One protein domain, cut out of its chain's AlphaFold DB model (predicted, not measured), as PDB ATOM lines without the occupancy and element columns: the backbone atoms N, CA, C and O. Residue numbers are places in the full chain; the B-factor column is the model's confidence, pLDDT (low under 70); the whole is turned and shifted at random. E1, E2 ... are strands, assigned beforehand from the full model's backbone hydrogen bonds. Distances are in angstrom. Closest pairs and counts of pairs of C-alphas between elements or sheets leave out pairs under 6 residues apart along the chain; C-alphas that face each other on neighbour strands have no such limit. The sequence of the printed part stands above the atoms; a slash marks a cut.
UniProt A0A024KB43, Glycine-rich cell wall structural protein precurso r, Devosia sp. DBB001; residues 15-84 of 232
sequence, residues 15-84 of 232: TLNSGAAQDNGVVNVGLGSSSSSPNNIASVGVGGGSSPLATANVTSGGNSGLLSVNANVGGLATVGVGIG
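This is residues 15 to 84 of the 232 residues of the protein "Glycine-rich cell wall structural protein precurso r" of Devosia sp. DBB001 (UniProt A0A024KB43). A single gently twisted slab of six strands lies side by side in chain order, E1 to E6, with the links at the strand ends bending toward one face of the sheet. E1 and E2 run the same way, with the link of residues 19 to 26 folding back along the strands between them; from E2 onward the chain goes back and forth. The printed part has 70 residues with six named strands and no named helix, and its class is all strand; the sheet is mixed, in the order E1 E2 E3 E4 E5 E6. It is compact, with a radius of gyration of the C-alphas of 11.8 A, and flat in outline, spanning 32 by 27 by 14 A.

E1, residues 15 to 18, begins with C-alpha 15 at (-55.153, -14.401, -0.297) and is 10.4 A long from first to last C-alpha. E2, residues 27 to 31, is 13.2 A long, and E3, residues 40 to 46, is 17.2 A long. E4, residues 54 to 60, begins with C-alpha 54 at (-55.857, -21.452, 12.914) and is 20.4 A long. E5, residues 67 to 73, is 20.5 A long. E6, residues 77 to 83, is 20.0 A long and ends with C-alpha 83 at (-35.844, -29.022, 12.198).

E1 and E2 are parallel, at 18 degrees between their directions; N 17 and O 29 are 2.9 A apart, within hydrogen-bond range. E2 to E6 form a meander, each strand the antiparallel neighbour of the one before, and each successive two are a hairpin. E2 and E3 stand at 178 degrees, with N 30 and O 43 at 2.8 A. E3 and E4 stand at 179 degrees, with N 44 and O 56 at 2.8 A. E4 and E5 stand at 171 degrees, with N 57 and O 70 at 2.7 A. E5 and E6 also stand at 171 degrees, with N 71 and O 79 at 2.8 A. E1 and E6 are the edge strands and are apart. From edge to edge the strands' lines turn by 35 degrees.

The two C-alphas farthest apart are those of Asn 24 and Gly 84, at 33.0 A. The printed part has no cut. The link from E5 to E6 is tight, the other four are short, and no link is long. The mean pLDDT of the printed part is 78.0; it is under 70 in residues 61 to 66, 74 to 79 and 81 to 84.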
ATOM      1  N   THR A  15     -56.136 -15.438   0.030       83.62
ATOM      2  CA  THR A  15     -55.153 -14.401  -0.297       83.62
ATOM      3  C   THR A  15     -53.751 -14.997  -0.303       83.62
ATOM      4  O   THR A  15     -53.420 -15.883   0.486       83.62
ATOM      5  N   LEU A  16     -52.928 -14.528  -1.238       86.38
ATOM      6  CA  LEU A  16     -51.529 -14.908  -1.393       86.38
ATOM      7  C   LEU A  16     -50.698 -13.630  -1.375       86.38
ATOM      8  O   LEU A  16     -50.969 -12.717  -2.149       86.38
ATOM      9  N   ASN A  17     -49.699 -13.561  -0.502       82.50
ATOM     10  CA  ASN A  17     -48.842 -12.390  -0.365       82.50
ATOM     11  C   ASN A  17     -47.366 -12.782  -0.225       82.50
ATOM     12  O   ASN A  17     -47.040 -13.865   0.262       82.50
ATOM     13  N   SER A  18     -46.464 -11.884  -0.620       83.44
ATOM     14  CA  SER A  18     -45.036 -12.008  -0.314       83.44
ATOM     15  C   SER A  18     -44.747 -11.559   1.121       83.44
ATOM     16  O   SER A  18     -45.181 -10.477   1.519       83.44
ATOM     17  N   GLY A  19     -43.971 -12.327   1.884       82.06
ATOM     18  CA  GLY A  19     -43.783 -12.085   3.318       82.06
ATOM     19  C   GLY A  19     -44.766 -12.895   4.162       82.06
ATOM     20  O   GLY A  19     -45.241 -13.945   3.738       82.06
ATOM     21  N   ALA A  20     -45.075 -12.420   5.369       85.31
ATOM     22  CA  ALA A  20     -46.058 -13.074   6.233       85.31
ATOM     23  C   ALA A  20     -47.497 -12.958   5.689       85.31
ATOM     24  O   ALA A  20     -47.843 -12.014   4.963       85.31
ATOM     25  N   ALA A  21     -48.330 -13.934   6.061       86.75
ATOM     26  CA  ALA A  21     -49.755 -13.969   5.772       86.75
ATOM     27  C   ALA A  21     -50.410 -12.702   6.328       86.75
ATOM     28  O   ALA A  21     -50.066 -12.245   7.415       86.75
ATOM     29  N   GLN A  22     -51.303 -12.117   5.537       84.44
ATOM     30  CA  GLN A  22     -52.066 -10.934   5.923       84.44
ATOM     31  C   GLN A  22     -53.387 -11.356   6.580       84.44
ATOM     32  O   GLN A  22     -53.661 -12.543   6.723       84.44
ATOM     33  N   ASP A  23     -54.223 -10.390   6.938       85.31
ATOM     34  CA  ASP A  23     -55.458 -10.631   7.696       85.31
ATOM     35  C   ASP A  23     -56.730 -10.387   6.860       85.31
ATOM     36  O   ASP A  23     -57.839 -10.331   7.392       85.31
ATOM     37  N   ASN A  24     -56.591 -10.178   5.550       79.38
ATOM     38  CA  ASN A  24     -57.655  -9.633   4.705       79.38
ATOM     39  C   ASN A  24     -58.590 -10.685   4.090       79.38
ATOM     40  O   ASN A  24     -59.672 -10.319   3.657       79.38
ATOM     41  N   GLY A  25     -58.229 -11.966   4.063       80.19
ATOM     42  CA  GLY A  25     -59.040 -13.052   3.509       80.19
ATOM     43  C   GLY A  25     -59.465 -14.114   4.519       80.19
ATOM     44  O   GLY A  25     -59.064 -14.090   5.680       80.19
ATOM     45  N   VAL A  26     -60.270 -15.089   4.079       86.50
ATOM     46  CA  VAL A  26     -60.671 -16.230   4.932       86.50
ATOM     47  C   VAL A  26     -59.493 -17.175   5.154       86.50
ATOM     48  O   VAL A  26     -59.256 -17.606   6.282       86.50
ATOM     49  N   VAL A  27     -58.743 -17.474   4.094       90.00
ATOM     50  CA  VAL A  27     -57.456 -18.169   4.153       90.00
ATOM     51  C   VAL A  27     -56.386 -17.223   3.640       90.00
ATOM     52  O   VAL A  27     -56.440 -16.780   2.499       90.00
ATOM     53  N   ASN A  28     -55.397 -16.933   4.464       85.88
ATOM     54  CA  ASN A  28     -54.318 -16.020   4.138       85.88
ATOM     55  C   ASN A  28     -53.019 -16.790   4.065       85.88
ATOM     56  O   ASN A  28     -52.650 -17.452   5.029       85.88
ATOM     57  N   VAL A  29     -52.322 -16.704   2.940       90.69
ATOM     58  CA  VAL A  29     -51.063 -17.407   2.706       90.69
ATOM     59  C   VAL A  29     -49.975 -16.380   2.425       90.69
ATOM     60  O   VAL A  29     -50.052 -15.616   1.467       90.69
ATOM     61  N   GLY A  30     -48.945 -16.360   3.259       89.12
ATOM     62  CA  GLY A  30     -47.745 -15.560   3.056       89.12
ATOM     63  C   GLY A  30     -46.565 -16.439   2.682       89.12
ATOM     64  O   GLY A  30     -46.277 -17.399   3.397       89.12
ATOM     65  N   LEU A  31     -45.868 -16.119   1.594       90.69
ATOM     66  CA  LEU A  31     -44.707 -16.865   1.112       90.69
ATOM     67  C   LEU A  31     -43.462 -15.977   1.066       90.69
ATOM     68  O   LEU A  31     -43.484 -14.859   0.551       90.69
ATOM     69  N   GLY A  32     -42.351 -16.511   1.566       81.94
ATOM     70  CA  GLY A  32     -41.054 -15.846   1.585       81.94
ATOM     71  C   GLY A  32     -40.916 -14.770   2.660       81.94
ATOM     72  O   GLY A  32     -41.810 -14.531   3.473       81.94
ATOM     73  N   SER A  33     -39.753 -14.128   2.673       83.62
ATOM     74  CA  SER A  33     -39.382 -13.108   3.649       83.62
ATOM     75  C   SER A  33     -39.737 -11.702   3.171       83.62
ATOM     76  O   SER A  33     -39.659 -11.407   1.979       83.62
ATOM     77  N   SER A  34     -40.026 -10.800   4.104       80.38
ATOM     78  CA  SER A  34     -40.169  -9.359   3.849       80.38
ATOM     79  C   SER A  34     -39.354  -8.545   4.855       80.38
ATOM     80  O   SER A  34     -38.850  -9.089   5.835       80.38
ATOM     81  N   SER A  35     -39.253  -7.228   4.667       80.50
ATOM     82  CA  SER A  35     -38.605  -6.336   5.644       80.50
ATOM     83  C   SER A  35     -39.250  -6.398   7.037       80.50
ATOM     84  O   SER A  35     -38.555  -6.285   8.041       80.50
ATOM     85  N   SER A  36     -40.564  -6.625   7.106       79.31
ATOM     86  CA  SER A  36     -41.333  -6.793   8.348       79.31
ATOM     87  C   SER A  36     -41.358  -8.233   8.873       79.31
ATOM     88  O   SER A  36     -41.821  -8.482   9.984       79.31
ATOM     89  N   SER A  37     -40.891  -9.207   8.091       79.56
ATOM     90  CA  SER A  37     -40.863 -10.631   8.446       79.56
ATOM     91  C   SER A  37     -39.681 -11.320   7.753       79.56
ATOM     92  O   SER A  37     -39.879 -12.149   6.860       79.56
ATOM     93  N   PRO A  38     -38.434 -10.984   8.136       79.12
ATOM     94  CA  PRO A  38     -37.223 -11.361   7.392       79.12
ATOM     95  C   PRO A  38     -36.947 -12.866   7.397       79.12
ATOM     96  O   PRO A  38     -36.224 -13.379   6.554       79.12
ATOM     97  N   ASN A  39     -37.559 -13.572   8.340       81.19
ATOM     98  CA  ASN A  39     -37.335 -14.984   8.596       81.19
ATOM     99  C   ASN A  39     -38.511 -15.863   8.148       81.19
ATOM    100  O   ASN A  39     -38.458 -17.080   8.306       81.19
ATOM    101  N   ASN A  40     -39.583 -15.277   7.611       83.69
ATOM    102  CA  ASN A  40     -40.733 -16.044   7.145       83.69
ATOM    103  C   ASN A  40     -40.373 -16.848   5.885       83.69
ATOM    104  O   ASN A  40     -39.778 -16.317   4.953       83.69
ATOM    105  N   ILE A  41     -40.735 -18.132   5.863       88.50
ATOM    106  CA  ILE A  41     -40.645 -18.986   4.669       88.50
ATOM    107  C   ILE A  41     -42.046 -19.190   4.108       88.50
ATOM    108  O   ILE A  41     -42.286 -18.973   2.923       88.50
ATOM    109  N   ALA A  42     -42.969 -19.608   4.968       89.69
ATOM    110  CA  ALA A  42     -44.363 -19.789   4.623       89.69
ATOM    111  C   ALA A  42     -45.212 -19.558   5.866       89.69
ATOM    112  O   ALA A  42     -44.858 -19.990   6.954       89.69
ATOM    113  N   SER A  43     -46.353 -18.921   5.709       90.00
ATOM    114  CA  SER A  43     -47.308 -18.686   6.784       90.00
ATOM    115  C   SER A  43     -48.703 -18.855   6.224       90.00
ATOM    116  O   SER A  43     -48.967 -18.484   5.081       90.00
ATOM    117  N   VAL A  44     -49.583 -19.454   7.007       91.88
ATOM    118  CA  VAL A  44     -50.984 -19.659   6.667       91.88
ATOM    119  C   VAL A  44     -51.818 -19.271   7.873       91.88
ATOM    120  O   VAL A  44     -51.529 -19.706   8.985       91.88
ATOM    121  N   GLY A  45     -52.858 -18.477   7.654       89.88
ATOM    122  CA  GLY A  45     -53.893 -18.167   8.631       89.88
ATOM    123  C   GLY A  45     -55.265 -18.518   8.071       89.88
ATOM    124  O   GLY A  45     -55.545 -18.227   6.913       89.88
ATOM    125  N   VAL A  46     -56.130 -19.130   8.872       89.00
ATOM    126  CA  VAL A  46     -57.527 -19.422   8.522       89.00
ATOM    127  C   VAL A  46     -58.427 -18.720   9.527       89.00
ATOM    128  O   VAL A  46     -58.232 -18.896  10.723       89.00
ATOM    129  N   GLY A  47     -59.413 -17.950   9.069       85.62
ATOM    130  CA  GLY A  47     -60.406 -17.276   9.918       85.62
ATOM    131  C   GLY A  47     -60.582 -15.777   9.668       85.62
ATOM    132  O   GLY A  47     -61.566 -15.223  10.142       85.62
ATOM    133  N   GLY A  48     -59.687 -15.148   8.900       78.75
ATOM    134  CA  GLY A  48     -59.691 -13.703   8.637       78.75
ATOM    135  C   GLY A  48     -59.457 -12.821   9.868       78.75
ATOM    136  O   GLY A  48     -59.594 -13.251  11.012       78.75
ATOM    137  N   GLY A  49     -59.078 -11.565   9.626       75.38
ATOM    138  CA  GLY A  49     -58.760 -10.598  10.675       75.38
ATOM    139  C   GLY A  49     -57.507 -10.951  11.486       75.38
ATOM    140  O   GLY A  49     -56.852 -11.967  11.266       75.38
ATOM    141  N   SER A  50     -57.182 -10.113  12.469       77.94
ATOM    142  CA  SER A  50     -55.960 -10.232  13.286       77.94
ATOM    143  C   SER A  50     -56.012 -11.326  14.357       77.94
ATOM    144  O   SER A  50     -55.193 -11.361  15.275       77.94
ATOM    145  N   SER A  51     -57.012 -12.203  14.300       80.94
ATOM    146  CA  SER A  51     -57.205 -13.318  15.234       80.94
ATOM    147  C   SER A  51     -57.727 -14.547  14.486       80.94
ATOM    148  O   SER A  51     -58.884 -14.934  14.651       80.94
ATOM    149  N   PRO A  52     -56.885 -15.158  13.639       79.88
ATOM    150  CA  PRO A  52     -57.256 -16.341  12.876       79.88
ATOM    151  C   PRO A  52     -57.616 -17.524  13.791       79.88
ATOM    152  O   PRO A  52     -56.996 -17.759  14.828       79.88
ATOM    153  N   LEU A  53     -58.594 -18.319  13.355       84.31
ATOM    154  CA  LEU A  53     -59.011 -19.576  13.980       84.31
ATOM    155  C   LEU A  53     -57.907 -20.632  13.959       84.31
ATOM    156  O   LEU A  53     -57.862 -21.494  14.831       84.31
ATOM    157  N   ALA A  54     -57.031 -20.601  12.960       85.25
ATOM    158  CA  ALA A  54     -55.857 -21.452  12.914       85.25
ATOM    159  C   ALA A  54     -54.706 -20.754  12.202       85.25
ATOM    160  O   ALA A  54     -54.918 -20.015  11.242       85.25
ATOM    161  N   THR A  55     -53.485 -21.022  12.646       85.31
ATOM    162  CA  THR A  55     -52.266 -20.565  11.981       85.31
ATOM    163  C   THR A  55     -51.286 -21.707  11.809       85.31
ATOM    164  O   THR A  55     -51.261 -22.645  12.602       85.31
ATOM    165  N   ALA A  56     -50.466 -21.621  10.771       86.00
ATOM    166  CA  ALA A  56     -49.304 -22.464  10.572       86.00
ATOM    167  C   ALA A  56     -48.187 -21.617   9.969       86.00
ATOM    168  O   ALA A  56     -48.362 -21.026   8.912       86.00
ATOM    169  N   ASN A  57     -47.042 -21.554  10.633       82.38
ATOM    170  CA  ASN A  57     -45.912 -20.721  10.252       82.38
ATOM    171  C   ASN A  57     -44.658 -21.572  10.147       82.38
ATOM    172  O   ASN A  57     -44.332 -22.315  11.068       82.38
ATOM    173  N   VAL A  58     -43.941 -21.423   9.045       86.69
ATOM    174  CA  VAL A  58     -42.619 -21.970   8.777       86.69
ATOM    175  C   VAL A  58     -41.662 -20.793   8.691       86.69
ATOM    176  O   VAL A  58     -41.799 -19.915   7.839       86.69
ATOM    177  N   THR A  59     -40.678 -20.778   9.576       81.69
ATOM    178  CA  THR A  59     -39.671 -19.722   9.657       81.69
ATOM    179  C   THR A  59     -38.280 -20.320   9.532       81.69
ATOM    180  O   THR A  59     -38.014 -21.426  10.006       81.69
ATOM    181  N   SER A  60     -37.389 -19.591   8.875       76.25
ATOM    182  CA  SER A  60     -35.953 -19.812   8.985       76.25
ATOM    183  C   SER A  60     -35.498 -19.172  10.292       76.25
ATOM    184  O   SER A  60     -35.898 -18.061  10.619       76.25
ATOM    185  N   GLY A  61     -34.673 -19.844  11.081       67.75
ATOM    186  CA  GLY A  61     -34.209 -19.381  12.393       67.75
ATOM    187  C   GLY A  61     -33.245 -18.193  12.328       67.75
ATOM    188  O   GLY A  61     -32.425 -18.031  13.233       67.75
ATOM    189  N   GLY A  62     -33.289 -17.408  11.245       65.88
ATOM    190  CA  GLY A  62     -32.368 -16.327  10.928       65.88
ATOM    191  C   GLY A  62     -30.922 -16.796  11.026       65.88
ATOM    192  O   GLY A  62     -30.534 -17.803  10.433       65.88
ATOM    193  N   ASN A  63     -30.146 -16.111  11.863       46.16
ATOM    194  CA  ASN A  63     -28.745 -16.418  12.159       46.16
ATOM    195  C   ASN A  63     -28.505 -17.809  12.770       46.16
ATOM    196  O   ASN A  63     -27.361 -18.250  12.819       46.16
ATOM    197  N   SER A  64     -29.555 -18.494  13.226       55.66
ATOM    198  CA  SER A  64     -29.465 -19.848  13.782       55.66
ATOM    199  C   SER A  64     -29.496 -20.929  12.694       55.66
ATOM    200  O   SER A  64     -29.145 -22.069  12.971       55.66
ATOM    201  N   GLY A  65     -29.946 -20.611  11.470       59.44
ATOM    202  CA  GLY A  65     -30.003 -21.553  10.340       59.44
ATOM    203  C   GLY A  65     -31.003 -22.714  10.474       59.44
ATOM    204  O   GLY A  65     -31.095 -23.540   9.571       59.44
ATOM    205  N   LEU A  66     -31.758 -22.793  11.573       69.94
ATOM    206  CA  LEU A  66     -32.683 -23.896  11.859       69.94
ATOM    207  C   LEU A  66     -34.088 -23.580  11.352       69.94
ATOM    208  O   LEU A  66     -34.564 -22.470  11.561       69.94
ATOM    209  N   LEU A  67     -34.784 -24.530  10.733       76.44
ATOM    210  CA  LEU A  67     -36.181 -24.318  10.345       76.44
ATOM    211  C   LEU A  67     -37.093 -24.558  11.550       76.44
ATOM    212  O   LEU A  67     -36.900 -25.505  12.308       76.44
ATOM    213  N   SER A  68     -38.120 -23.729  11.711       75.50
ATOM    214  CA  SER A  68     -39.131 -23.897  12.753       75.50
ATOM    215  C   SER A  68     -40.525 -23.846  12.156       75.50
ATOM    216  O   SER A  68     -40.851 -22.916  11.420       75.50
ATOM    217  N   VAL A  69     -41.348 -24.825  12.519       79.62
ATOM    218  CA  VAL A  69     -42.771 -24.900  12.201       79.62
ATOM    219  C   VAL A  69     -43.566 -24.690  13.482       79.62
ATOM    220  O   VAL A  69     -43.326 -25.366  14.480       79.62
ATOM    221  N   ASN A  70     -44.531 -23.782  13.464       76.94
ATOM    222  CA  ASN A  70     -45.484 -23.588  14.548       76.94
ATOM    223  C   ASN A  70     -46.898 -23.599  13.977       76.94
ATOM    224  O   ASN A  70     -47.178 -22.835  13.062       76.94
ATOM    225  N   ALA A  71     -47.768 -24.448  14.509       74.62
ATOM    226  CA  ALA A  71     -49.180 -24.463  14.176       74.62
ATOM    227  C   ALA A  71     -50.026 -24.246  15.431       74.62
ATOM    228  O   ALA A  71     -49.777 -24.862  16.468       74.62
ATOM    229  N   ASN A  72     -51.046 -23.402  15.329       77.00
ATOM    230  CA  ASN A  72     -51.995 -23.109  16.395       77.00
ATOM    231  C   ASN A  72     -53.428 -23.243  15.869       77.00
ATOM    232  O   ASN A  72     -53.699 -22.874  14.732       77.00
ATOM    233  N   VAL A  73     -54.342 -23.741  16.698       78.44
ATOM    234  CA  VAL A  73     -55.784 -23.752  16.410       78.44
ATOM    235  C   VAL A  73     -56.502 -23.000  17.521       78.44
ATOM    236  O   VAL A  73     -56.780 -23.590  18.561       78.44
ATOM    237  N   GLY A  74     -56.764 -21.707  17.325       66.94
ATOM    238  CA  GLY A  74     -57.711 -20.902  18.104       66.94
ATOM    239  C   GLY A  74     -57.541 -20.978  19.622       66.94
ATOM    240  O   GLY A  74     -58.532 -20.970  20.345       66.94
ATOM    241  N   GLY A  75     -56.307 -21.140  20.112       65.12
ATOM    242  CA  GLY A  75     -56.021 -21.322  21.543       65.12
ATOM    243  C   GLY A  75     -56.335 -22.713  22.124       65.12
ATOM    244  O   GLY A  75     -56.067 -22.940  23.301       65.12
ATOM    245  N   LEU A  76     -56.840 -23.658  21.325       63.31
ATOM    246  CA  LEU A  76     -57.110 -25.046  21.725       63.31
ATOM    247  C   LEU A  76     -55.842 -25.902  21.747       63.31
ATOM    248  O   LEU A  76     -55.630 -26.696  22.660       63.31
ATOM    249  N   ALA A  77     -55.006 -25.763  20.718       58.12
ATOM    250  CA  ALA A  77     -53.806 -26.570  20.548       58.12
ATOM    251  C   ALA A  77     -52.690 -25.749  19.908       58.12
ATOM    252  O   ALA A  77     -52.939 -24.915  19.039       58.12
ATOM    253  N   THR A  78     -51.454 -26.003  20.335       69.88
ATOM    254  CA  THR A  78     -50.244 -25.470  19.702       69.88
ATOM    255  C   THR A  78     -49.243 -26.597  19.514       69.88
ATOM    256  O   THR A  78     -48.935 -27.325  20.459       69.88
ATOM    257  N   VAL A  79     -48.727 -26.731  18.297       65.06
ATOM    258  CA  VAL A  79     -47.713 -27.715  17.919       65.06
ATOM    259  C   VAL A  79     -46.510 -26.969  17.363       65.06
ATOM    260  O   VAL A  79     -46.640 -26.168  16.444       65.06
ATOM    261  N   GLY A  80     -45.333 -27.240  17.921       71.06
ATOM    262  CA  GLY A  80     -44.062 -26.711  17.440       71.06
ATOM    263  C   GLY A  80     -43.143 -27.842  16.997       71.06
ATOM    264  O   GLY A  80     -42.968 -28.809  17.739       71.06
ATOM    265  N   VAL A  81     -42.550 -27.719  15.810       64.88
ATOM    266  CA  VAL A  81     -41.550 -28.646  15.267       64.88
ATOM    267  C   VAL A  81     -40.332 -27.843  14.828       64.88
ATOM    268  O   VAL A  81     -40.401 -27.064  13.882       64.88
ATOM    269  N   GLY A  82     -39.204 -28.039  15.507       63.50
ATOM    270  CA  GLY A  82     -37.908 -27.525  15.069       63.50
ATOM    271  C   GLY A  82     -37.182 -28.571  14.228       63.50
ATOM    272  O   GLY A  82     -37.057 -29.719  14.650       63.50
ATOM    273  N   ILE A  83     -36.695 -28.189  13.050       55.75
ATOM    274  CA  ILE A  83     -35.844 -29.022  12.198       55.75
ATOM    275  C   ILE A  83     -34.426 -28.456  12.266       55.75
ATOM    276  O   ILE A  83     -34.173 -27.310  11.894       55.75
ATOM    277  N   GLY A  84     -33.504 -29.274  12.775       42.72
ATOM    278  CA  GLY A  84     -32.117 -28.880  13.042       42.72
ATOM    279  C   GLY A  84     -31.852 -28.409  14.479       42.72
ATOM    280  O   GLY A  84     -30.719 -28.105  14.826       42.72
TER     281      GLY A  84